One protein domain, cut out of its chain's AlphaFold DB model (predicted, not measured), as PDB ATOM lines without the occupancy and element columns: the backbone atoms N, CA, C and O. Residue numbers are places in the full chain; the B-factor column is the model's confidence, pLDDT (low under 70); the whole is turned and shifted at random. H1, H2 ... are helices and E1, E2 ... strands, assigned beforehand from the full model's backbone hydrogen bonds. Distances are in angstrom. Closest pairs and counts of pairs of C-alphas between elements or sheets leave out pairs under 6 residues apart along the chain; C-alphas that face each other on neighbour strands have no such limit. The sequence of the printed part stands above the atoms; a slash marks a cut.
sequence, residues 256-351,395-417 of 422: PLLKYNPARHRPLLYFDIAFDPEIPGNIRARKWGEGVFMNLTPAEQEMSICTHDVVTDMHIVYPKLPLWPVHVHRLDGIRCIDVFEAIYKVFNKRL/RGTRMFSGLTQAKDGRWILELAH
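This is residues 256 to 351 and 395 to 417 of the 422 residues of an uncharacterized protein of Pleurotus ostreatus PC15 (UniProt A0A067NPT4). With little regular structure, the domain is a four-strand sheet curled like part of a barrel, with helix H2 packed by edge strand E4 and the small hairpin E1 and E2 by edge strand E5. The 119 printed residues hold two named helices and six named strands, E1 E2 H1 E3 E4 H2 E5 E6, with 47 residues in these; the class is mixed. The mixed sheet runs E4 E3 E6 E5. It is compact, radius of gyration of the C-alphas 13.9 A, spanning 39 by 36 by 28 A.

Find C-alpha 313 at (36.447, 11.453, 35.441), where E3, 313 to 317, begins; E4 is 326 to 329. E5, 399 to 405, runs 18.6 A; E6, 411 to 416, runs 16.3 A to (55.872, 5.896, 50.284). H2, 336 to 347, runs 17.2 A. H1 is 298 to 302, E1 268 to 271, E2 283 to 286.

Look for N 316 and O 326, 2.8 A, in antiparallel E3 and E4; N 411 and O 315, 2.9 A, in parallel E3 and E6; N 412 and O 404, 2.8 A, in hairpin E5 and E6. H2 is on the sheet over none of its strands; the C-alphas of Val 326 and Ile 343 come closest, 6.1 A. H1 touches H2, closest C-alphas Gln 301 and Ile 337, 5.0 A. In both helices every O i to N i+4 pair is within hydrogen-bond range.

Residues 352 to 394 are not printed, a 14.0 A gap between C-alphas 351 and 395. Links E1 to E2 and E2 to H1 are long; no printed residue is under pLDDT 70.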
ATOM      1  N   PRO A 256      50.839  19.209  42.144       96.94
ATOM      2  CA  PRO A 256      50.559  18.539  43.417       96.94
ATOM      3  C   PRO A 256      50.353  17.030  43.261       96.94
ATOM      4  O   PRO A 256      50.606  16.268  44.184       96.94
ATOM      5  N   LEU A 257      49.913  16.578  42.085       97.25
ATOM      6  CA  LEU A 257      49.650  15.163  41.824       97.25
ATOM      7  C   LEU A 257      50.837  14.443  41.183       97.25
ATOM      8  O   LEU A 257      50.810  13.225  41.014       97.25
ATOM      9  N   LEU A 258      51.882  15.175  40.804       96.00
ATOM     10  CA  LEU A 258      53.048  14.607  40.148       96.00
ATOM     11  C   LEU A 258      54.011  14.011  41.167       96.00
ATOM     12  O   LEU A 258      54.226  14.556  42.247       96.00
ATOM     13  N   LYS A 259      54.678  12.934  40.757       94.88
ATOM     14  CA  LYS A 259      55.788  12.383  41.525       94.88
ATOM     15  C   LYS A 259      56.889  13.422  41.721       94.88
ATOM     16  O   LYS A 259      57.300  14.084  40.757       94.88
ATOM     17  N   TYR A 260      57.393  13.524  42.951       93.56
ATOM     18  CA  TYR A 260      58.539  14.375  43.251       93.56
ATOM     19  C   TYR A 260      59.739  13.991  42.377       93.56
ATOM     20  O   TYR A 260      60.108  12.821  42.258       93.56
ATOM     21  N   ASN A 261      60.342  14.997  41.748       92.12
ATOM     22  CA  ASN A 261      61.551  14.844  40.957       92.12
ATOM     23  C   ASN A 261      62.487  16.025  41.258       92.12
ATOM     24  O   ASN A 261      62.183  17.145  40.824       92.12
ATOM     25  N   PRO A 262      63.619  15.793  41.951       88.50
ATOM     26  CA  PRO A 262      64.528  16.866  42.348       88.50
ATOM     27  C   PRO A 262      65.126  17.603  41.142       88.50
ATOM     28  O   PRO A 262      65.376  18.801  41.224       88.50
ATOM     29  N   ALA A 263      65.274  16.938  39.990       91.62
ATOM     30  CA  ALA A 263      65.839  17.540  38.783       91.62
ATOM     31  C   ALA A 263      64.919  18.577  38.116       91.62
ATOM     32  O   ALA A 263      65.359  19.323  37.249       91.62
ATOM     33  N   ARG A 264      63.628  18.611  38.475       89.06
ATOM     34  CA  ARG A 264      62.643  19.539  37.891       89.06
ATOM     35  C   ARG A 264      62.251  20.677  38.834       89.06
ATOM     36  O   ARG A 264      61.275  21.361  38.543       89.06
ATOM     37  N   HIS A 265      62.958  20.841  39.957       88.25
ATOM     38  CA  HIS A 265      62.682  21.862  40.979       88.25
ATOM     39  C   HIS A 265      61.209  21.915  41.423       88.25
ATOM     40  O   HIS A 265      60.682  22.973  41.766       88.25
ATOM     41  N   ARG A 266      60.516  20.772  41.398       89.69
ATOM     42  CA  ARG A 266      59.116  20.699  41.822       89.69
ATOM     43  C   ARG A 266      59.043  20.649  43.347       89.69
ATOM     44  O   ARG A 266      59.902  20.001  43.946       89.69
ATOM     45  N   PRO A 267      58.037  21.281  43.973       92.94
ATOM     46  CA  PRO A 267      57.868  21.177  45.415       92.94
ATOM     47  C   PRO A 267      57.685  19.718  45.846       92.94
ATOM     48  O   PRO A 267      57.026  18.934  45.158       92.94
ATOM     49  N   LEU A 268      58.263  19.356  46.989       94.19
ATOM     50  CA  LEU A 268      58.034  18.059  47.621       94.19
ATOM     51  C   LEU A 268      56.714  18.121  48.390       94.19
ATOM     52  O   LEU A 268      56.614  18.864  49.365       94.19
ATOM     53  N   LEU A 269      55.716  17.351  47.959       96.25
ATOM     54  CA  LEU A 269      54.440  17.244  48.660       96.25
ATOM     55  C   LEU A 269      54.537  16.229  49.809       96.25
ATOM     56  O   LEU A 269      55.072  15.135  49.652       96.25
ATOM     57  N   TYR A 270      53.970  16.593  50.952       96.69
ATOM     58  CA  TYR A 270      53.759  15.752  52.114       96.69
ATOM     59  C   TYR A 270      52.258  15.685  52.389       96.69
ATOM     60  O   TYR A 270      51.663  16.645  52.878       96.69
ATOM     61  N   PHE A 271      51.656  14.546  52.068       97.75
ATOM     62  CA  PHE A 271      50.268  14.241  52.385       97.75
ATOM     63  C   PHE A 271      50.185  12.807  52.901       97.75
ATOM     64  O   PHE A 271      50.585  11.863  52.216       97.75
ATOM     65  N   ASP A 272      49.708  12.656  54.130       97.69
ATOM     66  CA  ASP A 272      49.457  11.361  54.749       97.69
ATOM     67  C   ASP A 272      47.990  10.987  54.529       97.69
ATOM     68  O   ASP A 272      47.087  11.632  55.063       97.69
ATOM     69  N   ILE A 273      47.746   9.935  53.746       98.31
ATOM     70  CA  ILE A 273      46.389   9.569  53.316       98.31
ATOM     71  C   ILE A 273      45.501   9.073  54.469       98.31
ATOM     72  O   ILE A 273      44.314   8.821  54.263       98.31
ATOM     73  N   ALA A 274      46.066   8.872  55.666       97.88
ATOM     74  CA  ALA A 274      45.313   8.534  56.869       97.88
ATOM     75  C   ALA A 274      44.551   9.731  57.462       97.88
ATOM     76  O   ALA A 274      43.668   9.519  58.299       97.88
ATOM     77  N   PHE A 275      44.887  10.959  57.058       97.69
ATOM     78  CA  PHE A 275      44.343  12.183  57.639       97.69
ATOM     79  C   PHE A 275      43.572  13.009  56.619       97.69
ATOM     80  O   PHE A 275      43.830  12.958  55.419       97.69
ATOM     81  N   ASP A 276      42.588  13.741  57.133       97.75
ATOM     82  CA  ASP A 276      41.657  14.504  56.316       97.75
ATOM     83  C   ASP A 276      42.397  15.638  55.584       97.75
ATOM     84  O   ASP A 276      43.007  16.481  56.254       97.75
ATOM     85  N   PRO A 277      42.386  15.669  54.240       97.69
ATOM     86  CA  PRO A 277      43.063  16.707  53.474       97.69
ATOM     87  C   PRO A 277      42.468  18.109  53.660       97.69
ATOM     88  O   PRO A 277      43.174  19.081  53.400       97.69
ATOM     89  N   GLU A 278      41.216  18.236  54.113       96.38
ATOM     90  CA  GLU A 278      40.569  19.539  54.336       96.38
ATOM     91  C   GLU A 278      41.102  20.249  55.589       96.38
ATOM     92  O   GLU A 278      41.038  21.476  55.693       96.38
ATOM     93  N   ILE A 279      41.667  19.500  56.544       95.94
ATOM     94  CA  ILE A 279      42.238  20.077  57.762       95.94
ATOM     95  C   ILE A 279      43.573  20.764  57.415       95.94
ATOM     96  O   ILE A 279      44.510  20.103  56.945       95.94
ATOM     97  N   PRO A 280      43.719  22.076  57.693       94.38
ATOM     98  CA  PRO A 280      44.953  22.802  57.416       94.38
ATOM     99  C   PRO A 280      46.169  22.145  58.082       94.38
ATOM    100  O   PRO A 280      46.166  21.878  59.280       94.38
ATOM    101  N   GLY A 281      47.228  21.914  57.304       94.31
ATOM    102  CA  GLY A 281      48.460  21.273  57.778       94.31
ATOM    103  C   GLY A 281      48.593  19.787  57.453       94.31
ATOM    104  O   GLY A 281      49.711  19.271  57.510       94.31
ATOM    105  N   ASN A 282      47.517  19.115  57.033       96.44
ATOM    106  CA  ASN A 282      47.594  17.711  56.612       96.44
ATOM    107  C   ASN A 282      48.150  17.543  55.192       96.44
ATOM    108  O   ASN A 282      48.791  16.531  54.900       96.44
ATOM    109  N   ILE A 283      47.975  18.556  54.338       97.06
ATOM    110  CA  ILE A 283      48.684  18.678  53.061       97.06
ATOM    111  C   ILE A 283      49.701  19.812  53.172       97.06
ATOM    112  O   ILE A 283      49.347  20.986  53.319       97.06
ATOM    113  N   ARG A 284      50.980  19.459  53.065       96.50
ATOM    114  CA  ARG A 284      52.090  20.412  53.083       96.50
ATOM    115  C   ARG A 284      52.967  20.238  51.859       96.50
ATOM    116  O   ARG A 284      53.085  19.141  51.332       96.50
ATOM    117  N   ALA A 285      53.621  21.300  51.427       95.88
ATOM    118  CA  ALA A 285      54.617  21.265  50.374       95.88
ATOM    119  C   ALA A 285      55.880  21.993  50.834       95.88
ATOM    120  O   ALA A 285      55.809  23.027  51.494       95.88
ATOM    121  N   ARG A 286      57.046  21.461  50.472       94.31
ATOM    122  CA  ARG A 286      58.330  22.153  50.606       94.31
ATOM    123  C   ARG A 286      58.743  22.646  49.228       94.31
ATOM    124  O   ARG A 286      59.068  21.827  48.362       94.31
ATOM    125  N   LYS A 287      58.677  23.959  48.991       91.44
ATOM    126  CA  LYS A 287      59.099  24.543  47.711       91.44
ATOM    127  C   LYS A 287      60.624  24.536  47.624       91.44
ATOM    128  O   LYS A 287      61.333  24.425  48.624       91.44
ATOM    129  N   TRP A 288      61.143  24.582  46.402       88.25
ATOM    130  CA  TRP A 288      62.586  24.590  46.191       88.25
ATOM    131  C   TRP A 288      63.227  25.823  46.842       88.25
ATOM    132  O   TRP A 288      62.721  26.931  46.694       88.25
ATOM    133  N   GLY A 289      64.346  25.629  47.545       89.06
ATOM    134  CA  GLY A 289      65.044  26.694  48.275       89.06
ATOM    135  C   GLY A 289      64.465  27.006  49.658       89.06
ATOM    136  O   GLY A 289      65.127  27.670  50.451       89.06
ATOM    137  N   GLU A 290      63.286  26.480  49.994       89.00
ATOM    138  CA  GLU A 290      62.696  26.623  51.321       89.00
ATOM    139  C   GLU A 290      63.059  25.417  52.199       89.00
ATOM    140  O   GLU A 290      62.906  24.254  51.814       89.00
ATOM    141  N   GLY A 291      63.551  25.693  53.407       91.00
ATOM    142  CA  GLY A 291      63.880  24.663  54.399       91.00
ATOM    143  C   GLY A 291      62.674  24.148  55.190       91.00
ATOM    144  O   GLY A 291      62.822  23.235  55.997       91.00
ATOM    145  N   VAL A 292      61.486  24.726  54.986       94.25
ATOM    146  CA  VAL A 292      60.298  24.494  55.817       94.25
ATOM    147  C   VAL A 292      59.142  23.990  54.954       94.25
ATOM    148  O   VAL A 292      58.964  24.413  53.816       94.25
ATOM    149  N   PHE A 293      58.354  23.068  55.504       94.50
ATOM    150  CA  PHE A 293      57.094  22.644  54.901       94.50
ATOM    151  C   PHE A 293      56.015  23.694  55.160       94.50
ATOM    152  O   PHE A 293      55.722  24.007  56.314       94.50
ATOM    153  N   MET A 294      55.393  24.193  54.097       95.62
ATOM    154  CA  MET A 294      54.263  25.116  54.167       95.62
ATOM    155  C   MET A 294      52.962  24.396  53.836       95.62
ATOM    156  O   MET A 294      52.962  23.412  53.100       95.62
ATOM    157  N   ASN A 295      51.842  24.894  54.351       96.81
ATOM    158  CA  ASN A 295      50.527  24.378  53.977       96.81
ATOM    159  C   ASN A 295      50.262  24.652  52.495       96.81
ATOM    160  O   ASN A 295      50.609  25.723  51.990       96.81
ATOM    161  N   LEU A 296      49.630  23.699  51.808       96.25
ATOM    162  CA  LEU A 296      49.197  23.916  50.430       96.25
ATOM    163  C   LEU A 296      48.141  25.028  50.411       96.25
ATOM    164  O   LEU A 296      47.153  24.951  51.145       96.25
ATOM    165  N   THR A 297      48.354  26.069  49.608       96.25
ATOM    166  CA  THR A 297      47.439  27.218  49.567       96.25
ATOM    167  C   THR A 297      46.079  26.818  48.982       96.25
ATOM    168  O   THR A 297      46.025  25.900  48.160       96.25
ATOM    169  N   PRO A 298      44.972  27.508  49.327       96.50
ATOM    170  CA  PRO A 298      43.661  27.220  48.738       96.50
ATOM    171  C   PRO A 298      43.668  27.269  47.203       96.50
ATOM    172  O   PRO A 298      43.101  26.400  46.554       96.50
ATOM    173  N   ALA A 299      44.407  28.215  46.614       97.00
ATOM    174  CA  ALA A 299      44.558  28.306  45.165       97.00
ATOM    175  C   ALA A 299      45.246  27.067  44.563       97.00
ATOM    176  O   ALA A 299      44.811  26.574  43.529       97.00
ATOM    177  N   GLU A 300      46.293  26.540  45.212       96.50
ATOM    178  CA  GLU A 300      46.979  25.312  44.778       96.50
ATOM    179  C   GLU A 300      46.097  24.063  44.956       96.50
ATOM    180  O   GLU A 300      46.154  23.147  44.137       96.50
ATOM    181  N   GLN A 301      45.257  24.028  45.995       96.94
ATOM    182  CA  GLN A 301      44.269  22.965  46.218       96.94
ATOM    183  C   GLN A 301      43.165  22.968  45.147       96.94
ATOM    184  O   GLN A 301      42.756  21.907  44.666       96.94
ATOM    185  N   GLU A 302      42.714  24.155  44.742       97.50
ATOM    186  CA  GLU A 302      41.670  24.353  43.733       97.50
ATOM    187  C   GLU A 302      42.168  24.234  42.286       97.50
ATOM    188  O   GLU A 302      41.354  24.233  41.362       97.50
ATOM    189  N   MET A 303      43.480  24.087  42.066       97.31
ATOM    190  CA  MET A 303      44.043  23.875  40.732       97.31
ATOM    191  C   MET A 303      43.393  22.676  40.032       97.31
ATOM    192  O   MET A 303      43.298  21.588  40.609       97.31
ATOM    193  N   SER A 304      43.036  22.849  38.754       97.75
ATOM    194  CA  SER A 304      42.662  21.738  37.868       97.75
ATOM    195  C   SER A 304      43.754  20.666  37.866       97.75
ATOM    196  O   SER A 304      44.952  20.978  37.904       97.75
ATOM    197  N   ILE A 305      43.360  19.393  37.799       97.25
ATOM    198  CA  ILE A 305      44.325  18.288  37.709       97.25
ATOM    199  C   ILE A 305      45.115  18.301  36.406       97.25
ATOM    200  O   ILE A 305      46.201  17.736  36.361       97.25
ATOM    201  N   CYS A 306      44.596  18.944  35.363       95.38
ATOM    202  CA  CYS A 306      45.214  19.037  34.051       95.38
ATOM    203  C   CYS A 306      45.250  20.503  33.598       95.38
ATOM    204  O   CYS A 306      44.272  21.237  33.736       95.38
ATOM    205  N   THR A 307      46.394  20.946  33.075       91.06
ATOM    206  CA  THR A 307      46.598  22.342  32.643       91.06
ATOM    207  C   THR A 307      46.058  22.647  31.248       91.06
ATOM    208  O   THR A 307      45.876  23.814  30.917       91.06
ATOM    209  N   HIS A 308      45.851  21.623  30.422       90.88
ATOM    210  CA  HIS A 308      45.510  21.758  29.001       90.88
ATOM    211  C   HIS A 308      44.164  21.125  28.647       90.88
ATOM    212  O   HIS A 308      43.715  21.290  27.518       90.88
ATOM    213  N   ASP A 309      43.519  20.432  29.587       93.38
ATOM    214  CA  ASP A 309      42.242  19.770  29.352       93.38
ATOM    215  C   ASP A 309      41.375  19.734  30.620       93.38
ATOM    216  O   ASP A 309      41.880  19.834  31.743       93.38
ATOM    217  N   VAL A 310      40.064  19.590  30.434       95.12
ATOM    218  CA  VAL A 310      39.078  19.454  31.510       95.12
ATOM    219  C   VAL A 310      38.791  17.974  31.718       95.12
ATOM    220  O   VAL A 310      38.011  17.356  31.001       95.12
ATOM    221  N   VAL A 311      39.419  17.396  32.739       96.12
ATOM    222  CA  VAL A 311      39.225  15.987  33.089       96.12
ATOM    223  C   VAL A 311      38.085  15.880  34.095       96.12
ATOM    224  O   VAL A 311      38.216  16.364  35.216       96.12
ATOM    225  N   THR A 312      36.973  15.257  33.714       97.69
ATOM    226  CA  THR A 312      35.773  15.131  34.566       97.69
ATOM    227  C   THR A 312      35.675  13.799  35.305       97.69
ATOM    228  O   THR A 312      34.864  13.659  36.219       97.69
ATOM    229  N   ASP A 313      36.464  12.808  34.896       97.56
ATOM    230  CA  ASP A 313      36.447  11.453  35.441       97.56
ATOM    231  C   ASP A 313      37.874  10.894  35.550       97.56
ATOM    232  O   ASP A 313      38.696  11.069  34.645       97.56
ATOM    233  N   MET A 314      38.192  10.259  36.676       97.75
ATOM    234  CA  MET A 314      39.514   9.735  36.985       97.75
ATOM    235  C   MET A 314      39.421   8.449  37.811       97.75
ATOM    236  O   MET A 314      38.963   8.437  38.956       97.75
ATOM    237  N   HIS A 315      39.958   7.367  37.249       98.00
ATOM    238  CA  HIS A 315      40.110   6.080  37.925       98.00
ATOM    239  C   HIS A 315      41.546   5.887  38.413       98.00
ATOM    240  O   HIS A 315      42.471   5.748  37.610       98.00
ATOM    241  N   ILE A 316      41.724   5.826  39.731       98.31
ATOM    242  CA  ILE A 316      43.012   5.632  40.394       98.31
ATOM    243  C   ILE A 316      43.044   4.243  41.051       98.31
ATOM    244  O   ILE A 316      42.105   3.823  41.727       98.31
ATOM    245  N   VAL A 317      44.142   3.513  40.869       98.06
ATOM    246  CA  VAL A 317      44.351   2.151  41.370       98.06
ATOM    247  C   VAL A 317      45.656   2.088  42.151       98.06
ATOM    248  O   VAL A 317      46.685   2.589  41.702       98.06
ATOM    249  N   TYR A 318      45.640   1.415  43.301       97.75
ATOM    250  CA  TYR A 318      46.860   1.022  44.001       97.75
ATOM    251  C   TYR A 318      47.184  -0.446  43.684       97.75
ATOM    252  O   TYR A 318      46.435  -1.327  44.112       97.75
ATOM    253  N   PRO A 319      48.276  -0.764  42.958       96.75
ATOM    254  CA  PRO A 319      48.509  -2.113  42.432       96.75
ATOM    255  C   PRO A 319      48.561  -3.220  43.488       96.75
ATOM    256  O   PRO A 319      48.181  -4.350  43.202       96.75
ATOM    257  N   LYS A 320      49.012  -2.910  44.712       94.56
ATOM    258  CA  LYS A 320      49.081  -3.905  45.794       94.56
ATOM    259  C   LYS A 320      47.715  -4.203  46.424       94.56
ATOM    260  O   LYS A 320      47.589  -5.204  47.116       94.56
ATOM    261  N   LEU A 321      46.715  -3.340  46.218       93.56
ATOM    262  CA  LEU A 321      45.360  -3.480  46.764       93.56
ATOM    263  C   LEU A 321      44.318  -3.095  45.699       93.56
ATOM    264  O   LEU A 321      43.629  -2.082  45.832       93.56
ATOM    265  N   PRO A 322      44.178  -3.901  44.632       93.62
ATOM    266  CA  PRO A 322      43.274  -3.594  43.522       93.62
ATOM    267  C   PRO A 322      41.788  -3.616  43.918       93.62
ATOM    268  O   PRO A 322      40.957  -3.111  43.170       93.62
ATOM    269  N   LEU A 323      41.452  -4.173  45.089       94.94
ATOM    270  CA  LEU A 323      40.089  -4.246  45.629       94.94
ATOM    271  C   LEU A 323      39.500  -2.877  45.996       94.94
ATOM    272  O   LEU A 323      38.284  -2.751  46.130       94.94
ATOM    273  N   TRP A 324      40.341  -1.852  46.168       96.31
ATOM    274  CA  TRP A 324      39.918  -0.518  46.597       96.31
ATOM    275  C   TRP A 324      40.264   0.544  45.547       96.31
ATOM    276  O   TRP A 324      41.102   1.410  45.808       96.31
ATOM    277  N   PRO A 325      39.648   0.492  44.350       97.38
ATOM    278  CA  PRO A 325      39.829   1.543  43.365       97.38
ATOM    279  C   PRO A 325      39.263   2.862  43.900       97.38
ATOM    280  O   PRO A 325      38.238   2.896  44.587       97.38
ATOM    281  N   VAL A 326      39.937   3.954  43.563       98.38
ATOM    282  CA  VAL A 326      39.496   5.315  43.857       98.38
ATOM    283  C   VAL A 326      38.906   5.887  42.574       98.38
ATOM    284  O   VAL A 326      39.552   5.885  41.530       98.38
ATOM    285  N   HIS A 327      37.665   6.350  42.659       98.38
ATOM    286  CA  HIS A 327      36.953   6.972  41.551       98.38
ATOM    287  C   HIS A 327      36.679   8.428  41.903       98.38
ATOM    288  O   HIS A 327      36.093   8.706  42.952       98.38
ATOM    289  N   VAL A 328      37.120   9.338  41.042       98.38
ATOM    290  CA  VAL A 328      36.937  10.780  41.208       98.38
ATOM    291  C   VAL A 328      36.117  11.269  40.033       98.38
ATOM    292  O   VAL A 328      36.528  11.105  38.890       98.38
ATOM    293  N   HIS A 329      34.965  11.869  40.312       98.19
ATOM    294  CA  HIS A 329      34.084  12.395  39.281       98.19
ATOM    295  C   HIS A 329      33.627  13.801  39.643       98.19
ATOM    296  O   HIS A 329      33.175  14.043  40.765       98.19
ATOM    297  N   ARG A 330      33.732  14.718  38.680       98.00
ATOM    298  CA  ARG A 330      33.285  16.102  38.808       98.00
ATOM    299  C   ARG A 330      32.968  16.697  37.443       98.00
ATOM    300  O   ARG A 330      33.838  16.770  36.581       98.00
ATOM    301  N   LEU A 331      31.738  17.180  37.281       97.00
ATOM    302  CA  LEU A 331      31.243  17.724  36.012       97.00
ATOM    303  C   LEU A 331      32.024  18.959  35.536       97.00
ATOM    304  O   LEU A 331      32.285  19.089  34.346       97.00
ATOM    305  N   ASP A 332      32.452  19.818  36.462       97.06
ATOM    306  CA  ASP A 332      33.162  21.069  36.148       97.06
ATOM    307  C   ASP A 332      34.680  20.888  35.938       97.06
ATOM    308  O   ASP A 332      35.416  21.866  35.819       97.06
ATOM    309  N   GLY A 333      35.160  19.642  35.925       97.31
ATOM    310  CA  GLY A 333      36.581  19.309  35.931       97.31
ATOM    311  C   GLY A 333      37.114  19.052  37.339       97.31
ATOM    312  O   GLY A 333      36.793  19.757  38.294       97.31
ATOM    313  N   ILE A 334      37.926  18.008  37.467       98.31
ATOM    314  CA  ILE A 334      38.503  17.547  38.728       98.31
ATOM    315  C   ILE A 334      39.607  18.515  39.176       98.31
ATOM    316  O   ILE A 334      40.470  18.914  38.388       98.31
ATOM    317  N   ARG A 335      39.608  18.859  40.468       98.25
ATOM    318  CA  ARG A 335      40.661  19.648  41.124       98.25
ATOM    319  C   ARG A 335      41.630  18.754  41.895       98.25
ATOM    320  O   ARG A 335      41.322  17.606  42.210       98.25
ATOM    321  N   CYS A 336      42.784  19.299  42.270       98.25
ATOM    322  CA  CYS A 336      43.771  18.582  43.081       98.25
ATOM    323  C   CYS A 336      43.188  18.120  44.426       98.25
ATOM    324  O   CYS A 336      43.395  16.971  44.814       98.25
ATOM    325  N   ILE A 337      42.415  18.978  45.104       98.25
ATOM    326  CA  ILE A 337      41.771  18.633  46.381       98.25
ATOM    327  C   ILE A 337      40.788  17.465  46.255       98.25
ATOM    328  O   ILE A 337      40.803  16.567  47.093       98.25
ATOM    329  N   ASP A 338      40.028  17.405  45.157       98.62
ATOM    330  CA  ASP A 338      39.036  16.349  44.930       98.62
ATOM    331  C   ASP A 338      39.716  14.963  44.851       98.62
ATOM    332  O   ASP A 338      39.174  13.958  45.316       98.62
ATOM    333  N   VAL A 339      40.943  14.908  44.315       98.56
ATOM    334  CA  VAL A 339      41.763  13.688  44.265       98.56
ATOM    335  C   VAL A 339      42.245  13.276  45.656       98.56
ATOM    336  O   VAL A 339      42.113  12.106  46.023       98.56
ATOM    337  N   PHE A 340      42.782  14.212  46.445       98.56
ATOM    338  CA  PHE A 340      43.238  13.918  47.807       98.56
ATOM    339  C   PHE A 340      42.084  13.450  48.699       98.56
ATOM    340  O   PHE A 340      42.214  12.437  49.391       98.56
ATOM    341  N   GLU A 341      40.935  14.123  48.624       98.50
ATOM    342  CA  GLU A 341      39.718  13.732  49.334       98.50
ATOM    343  C   GLU A 341      39.245  12.339  48.936       98.50
ATOM    344  O   GLU A 341      38.891  11.540  49.800       98.50
ATOM    345  N   ALA A 342      39.217  12.023  47.640       98.56
ATOM    346  CA  ALA A 342      38.761  10.720  47.174       98.56
ATOM    347  C   ALA A 342      39.675   9.589  47.667       98.56
ATOM    348  O   ALA A 342      39.181   8.551  48.118       98.56
ATOM    349  N   ILE A 343      40.996   9.800  47.649       98.69
ATOM    350  CA  ILE A 343      41.973   8.858  48.213       98.69
ATOM    351  C   ILE A 343      41.700   8.673  49.711       98.69
ATOM    352  O   ILE A 343      41.493   7.540  50.157       98.69
ATOM    353  N   TYR A 344      41.614   9.764  50.477       98.56
ATOM    354  CA  TYR A 344      41.300   9.716  51.907       98.56
ATOM    355  C   TYR A 344      39.987   8.965  52.173       98.56
ATOM    356  O   TYR A 344      39.967   7.992  52.925       98.56
ATOM    357  N   LYS A 345      38.896   9.317  51.484       98.44
ATOM    358  CA  LYS A 345      37.567   8.693  51.630       98.44
ATOM    359  C   LYS A 345      37.587   7.186  51.370       98.44
ATOM    360  O   LYS A 345      36.811   6.453  51.985       98.44
ATOM    361  N   VAL A 346      38.436   6.691  50.470       98.31
ATOM    362  CA  VAL A 346      38.547   5.252  50.183       98.31
ATOM    363  C   VAL A 346      39.379   4.522  51.230       98.31
ATOM    364  O   VAL A 346      38.944   3.462  51.689       98.31
ATOM    365  N   PHE A 347      40.536   5.060  51.621       98.12
ATOM    366  CA  PHE A 347      41.472   4.391  52.534       98.12
ATOM    367  C   PHE A 347      41.136   4.589  54.019       98.12
ATOM    368  O   PHE A 347      41.482   3.746  54.848       98.12
ATOM    369  N   ASN A 348      40.395   5.641  54.362       97.75
ATOM    370  CA  ASN A 348      39.948   5.915  55.724       97.75
ATOM    371  C   ASN A 348      38.718   5.084  56.142       97.75
ATOM    372  O   ASN A 348      38.299   5.111  57.298       97.75
ATOM    373  N   LYS A 349      38.130   4.298  55.231       97.56
ATOM    374  CA  LYS A 349      37.034   3.383  55.576       97.56
ATOM    375  C   LYS A 349      37.514   2.297  56.535       97.56
ATOM    376  O   LYS A 349      38.582   1.708  56.350       97.56
ATOM    377  N   ARG A 350      36.681   2.008  57.539       97.06
ATOM    378  CA  ARG A 350      36.851   0.858  58.431       97.06
ATOM    379  C   ARG A 350      36.861  -0.429  57.610       97.06
ATOM    380  O   ARG A 350      36.037  -0.590  56.708       97.06
ATOM    381  N   LEU A 351      37.783  -1.328  57.937       95.62
ATOM    382  CA  LEU A 351      37.890  -2.619  57.273       95.62
ATOM    383  C   LEU A 351      36.643  -3.461  57.580       95.62
ATOM    384  O   LEU A 351      36.280  -3.632  58.749       95.62
ATOM    385  N   ARG A 395      50.611  -1.215  55.749       95.31
ATOM    386  CA  ARG A 395      51.804  -1.515  56.569       95.31
ATOM    387  C   ARG A 395      52.750  -0.313  56.715       95.31
ATOM    388  O   ARG A 395      53.970  -0.453  56.701       95.31
ATOM    389  N   GLY A 396      52.176   0.884  56.827       94.00
ATOM    390  CA  GLY A 396      52.917   2.139  56.958       94.00
ATOM    391  C   GLY A 396      53.319   2.803  55.637       94.00
ATOM    392  O   GLY A 396      53.828   3.918  55.676       94.00
ATOM    393  N   THR A 397      53.067   2.198  54.471       96.75
ATOM    394  CA  THR A 397      53.217   2.871  53.169       96.75
ATOM    395  C   THR A 397      52.013   3.790  52.902       96.75
ATOM    396  O   THR A 397      51.177   3.498  52.052       96.75
ATOM    397  N   ARG A 398      51.878   4.871  53.679       96.81
ATOM    398  CA  ARG A 398      50.695   5.759  53.671       96.81
ATOM    399  C   ARG A 398      50.967   7.194  53.205       96.81
ATOM    400  O   ARG A 398      50.042   7.996  53.130       96.81
ATOM    401  N   MET A 399      52.212   7.524  52.863       97.44
ATOM    402  CA  MET A 399      52.550   8.846  52.331       97.44
ATOM    403  C   MET A 399      52.261   8.903  50.839       97.44
ATOM    404  O   MET A 399      52.779   8.079  50.089       97.44
ATOM    405  N   PHE A 400      51.481   9.876  50.387       97.94
ATOM    406  CA  PHE A 400      51.272  10.119  48.967       97.94
ATOM    407  C   PHE A 400      52.584  10.557  48.298       97.94
ATOM    408  O   PHE A 400      53.210  11.522  48.729       97.94
ATOM    409  N   SER A 401      52.999   9.848  47.245       96.62
ATOM    410  CA  SER A 401      54.220  10.151  46.482       96.62
ATOM    411  C   SER A 401      53.925  10.760  45.110       96.62
ATOM    412  O   SER A 401      54.786  11.446  44.564       96.62
ATOM    413  N   GLY A 402      52.729  10.534  44.562       97.31
ATOM    414  CA  GLY A 402      52.299  11.036  43.258       97.31
ATOM    415  C   GLY A 402      51.371  10.060  42.535       97.31
ATOM    416  O   GLY A 402      51.044   8.985  43.045       97.31
ATOM    417  N   LEU A 403      50.974  10.432  41.320       97.94
ATOM    418  CA  LEU A 403      50.221   9.600  40.388       97.94
ATOM    419  C   LEU A 403      51.009   9.385  39.093       97.94
ATOM    420  O   LEU A 403      51.655  10.304  38.581       97.94
ATOM    421  N   THR A 404      50.923   8.178  38.536       96.56
ATOM    422  CA  THR A 404      51.499   7.837  37.227       96.56
ATOM    423  C   THR A 404      50.446   7.238  36.301       96.56
ATOM    424  O   THR A 404      49.627   6.426  36.716       96.56
ATOM    425  N   GLN A 405      50.421   7.660  35.033       95.69
ATOM    426  CA  GLN A 405      49.442   7.153  34.069       95.69
ATOM    427  C   GLN A 405      49.901   5.798  33.518       95.69
ATOM    428  O   GLN A 405      51.007   5.669  32.985       95.69
ATOM    429  N   ALA A 406      49.054   4.782  33.637       95.56
ATOM    430  CA  ALA A 406      49.257   3.485  33.011       95.56
ATOM    431  C   ALA A 406      48.877   3.524  31.520       95.56
ATOM    432  O   ALA A 406      48.171   4.412  31.046       95.56
ATOM    433  N   LYS A 407      49.331   2.519  30.759       92.75
ATOM    434  CA  LYS A 407      49.074   2.418  29.306       92.75
ATOM    435  C   LYS A 407      47.592   2.255  28.950       92.75
ATOM    436  O   LYS A 407      47.214   2.518  27.816       92.75
ATOM    437  N   ASP A 408      46.786   1.787  29.894       92.94
ATOM    438  CA  ASP A 408      45.340   1.601  29.761       92.94
ATOM    439  C   ASP A 408      44.535   2.857  30.137       92.94
ATOM    440  O   ASP A 408      43.309   2.817  30.143       92.94
ATOM    441  N   GLY A 409      45.212   3.964  30.458       92.44
ATOM    442  CA  GLY A 409      44.592   5.227  30.851       92.44
ATOM    443  C   GLY A 409      44.228   5.323  32.334       92.44
ATOM    444  O   GLY A 409      43.848   6.405  32.778       92.44
ATOM    445  N   ARG A 410      44.381   4.249  33.123       96.00
ATOM    446  CA  ARG A 410      44.187   4.307  34.579       96.00
ATOM    447  C   ARG A 410      45.353   5.018  35.251       96.00
ATOM    448  O   ARG A 410      46.488   4.983  34.777       96.00
ATOM    449  N   TRP A 411      45.087   5.616  36.400       97.62
ATOM    450  CA  TRP A 411      46.108   6.252  37.221       97.62
ATOM    451  C   TRP A 411      46.592   5.293  38.297       97.62
ATOM    452  O   TRP A 411      45.799   4.647  38.975       97.62
ATOM    453  N   ILE A 412      47.900   5.187  38.461       97.94
ATOM    454  CA  ILE A 412      48.541   4.383  39.490       97.94
ATOM    455  C   ILE A 412      48.865   5.303  40.660       97.94
ATOM    456  O   ILE A 412      49.583   6.290  40.501       97.94
ATOM    457  N   LEU A 413      48.334   4.969  41.834       98.25
ATOM    458  CA  LEU A 413      48.673   5.640  43.082       98.25
ATOM    459  C   LEU A 413      50.050   5.176  43.559       98.25
ATOM    460  O   LEU A 413      50.253   3.988  43.815       98.25
ATOM    461  N   GLU A 414      50.985   6.105  43.717       97.69
ATOM    462  CA  GLU A 414      52.287   5.821  44.309       97.69
ATOM    463  C   GLU A 414      52.307   6.271  45.768       97.69
ATOM    464  O   GLU A 414      52.025   7.428  46.086       97.69
ATOM    465  N   LEU A 415      52.651   5.340  46.658       97.19
ATOM    466  CA  LEU A 415      52.744   5.579  48.094       97.19
ATOM    467  C   LEU A 415      54.157   5.279  48.596       97.19
ATOM    468  O   LEU A 415      54.816   4.359  48.107       97.19
ATOM    469  N   ALA A 416      54.587   6.020  49.610       96.12
ATOM    470  CA  ALA A 416      55.872   5.896  50.284       96.12
ATOM    471  C   ALA A 416      55.697   5.676  51.798       96.12
ATOM    472  O   ALA A 416      54.607   5.826  52.358       96.12
ATOM    473  N   HIS A 417      56.785   5.294  52.468       94.75
ATOM    474  CA  HIS A 417      56.843   5.235  53.928       94.75
ATOM    475  C   HIS A 417      57.165   6.621  54.511       94.75
ATOM    476  O   HIS A 417      57.982   7.333  53.931       94.75
TER     477      HIS A 417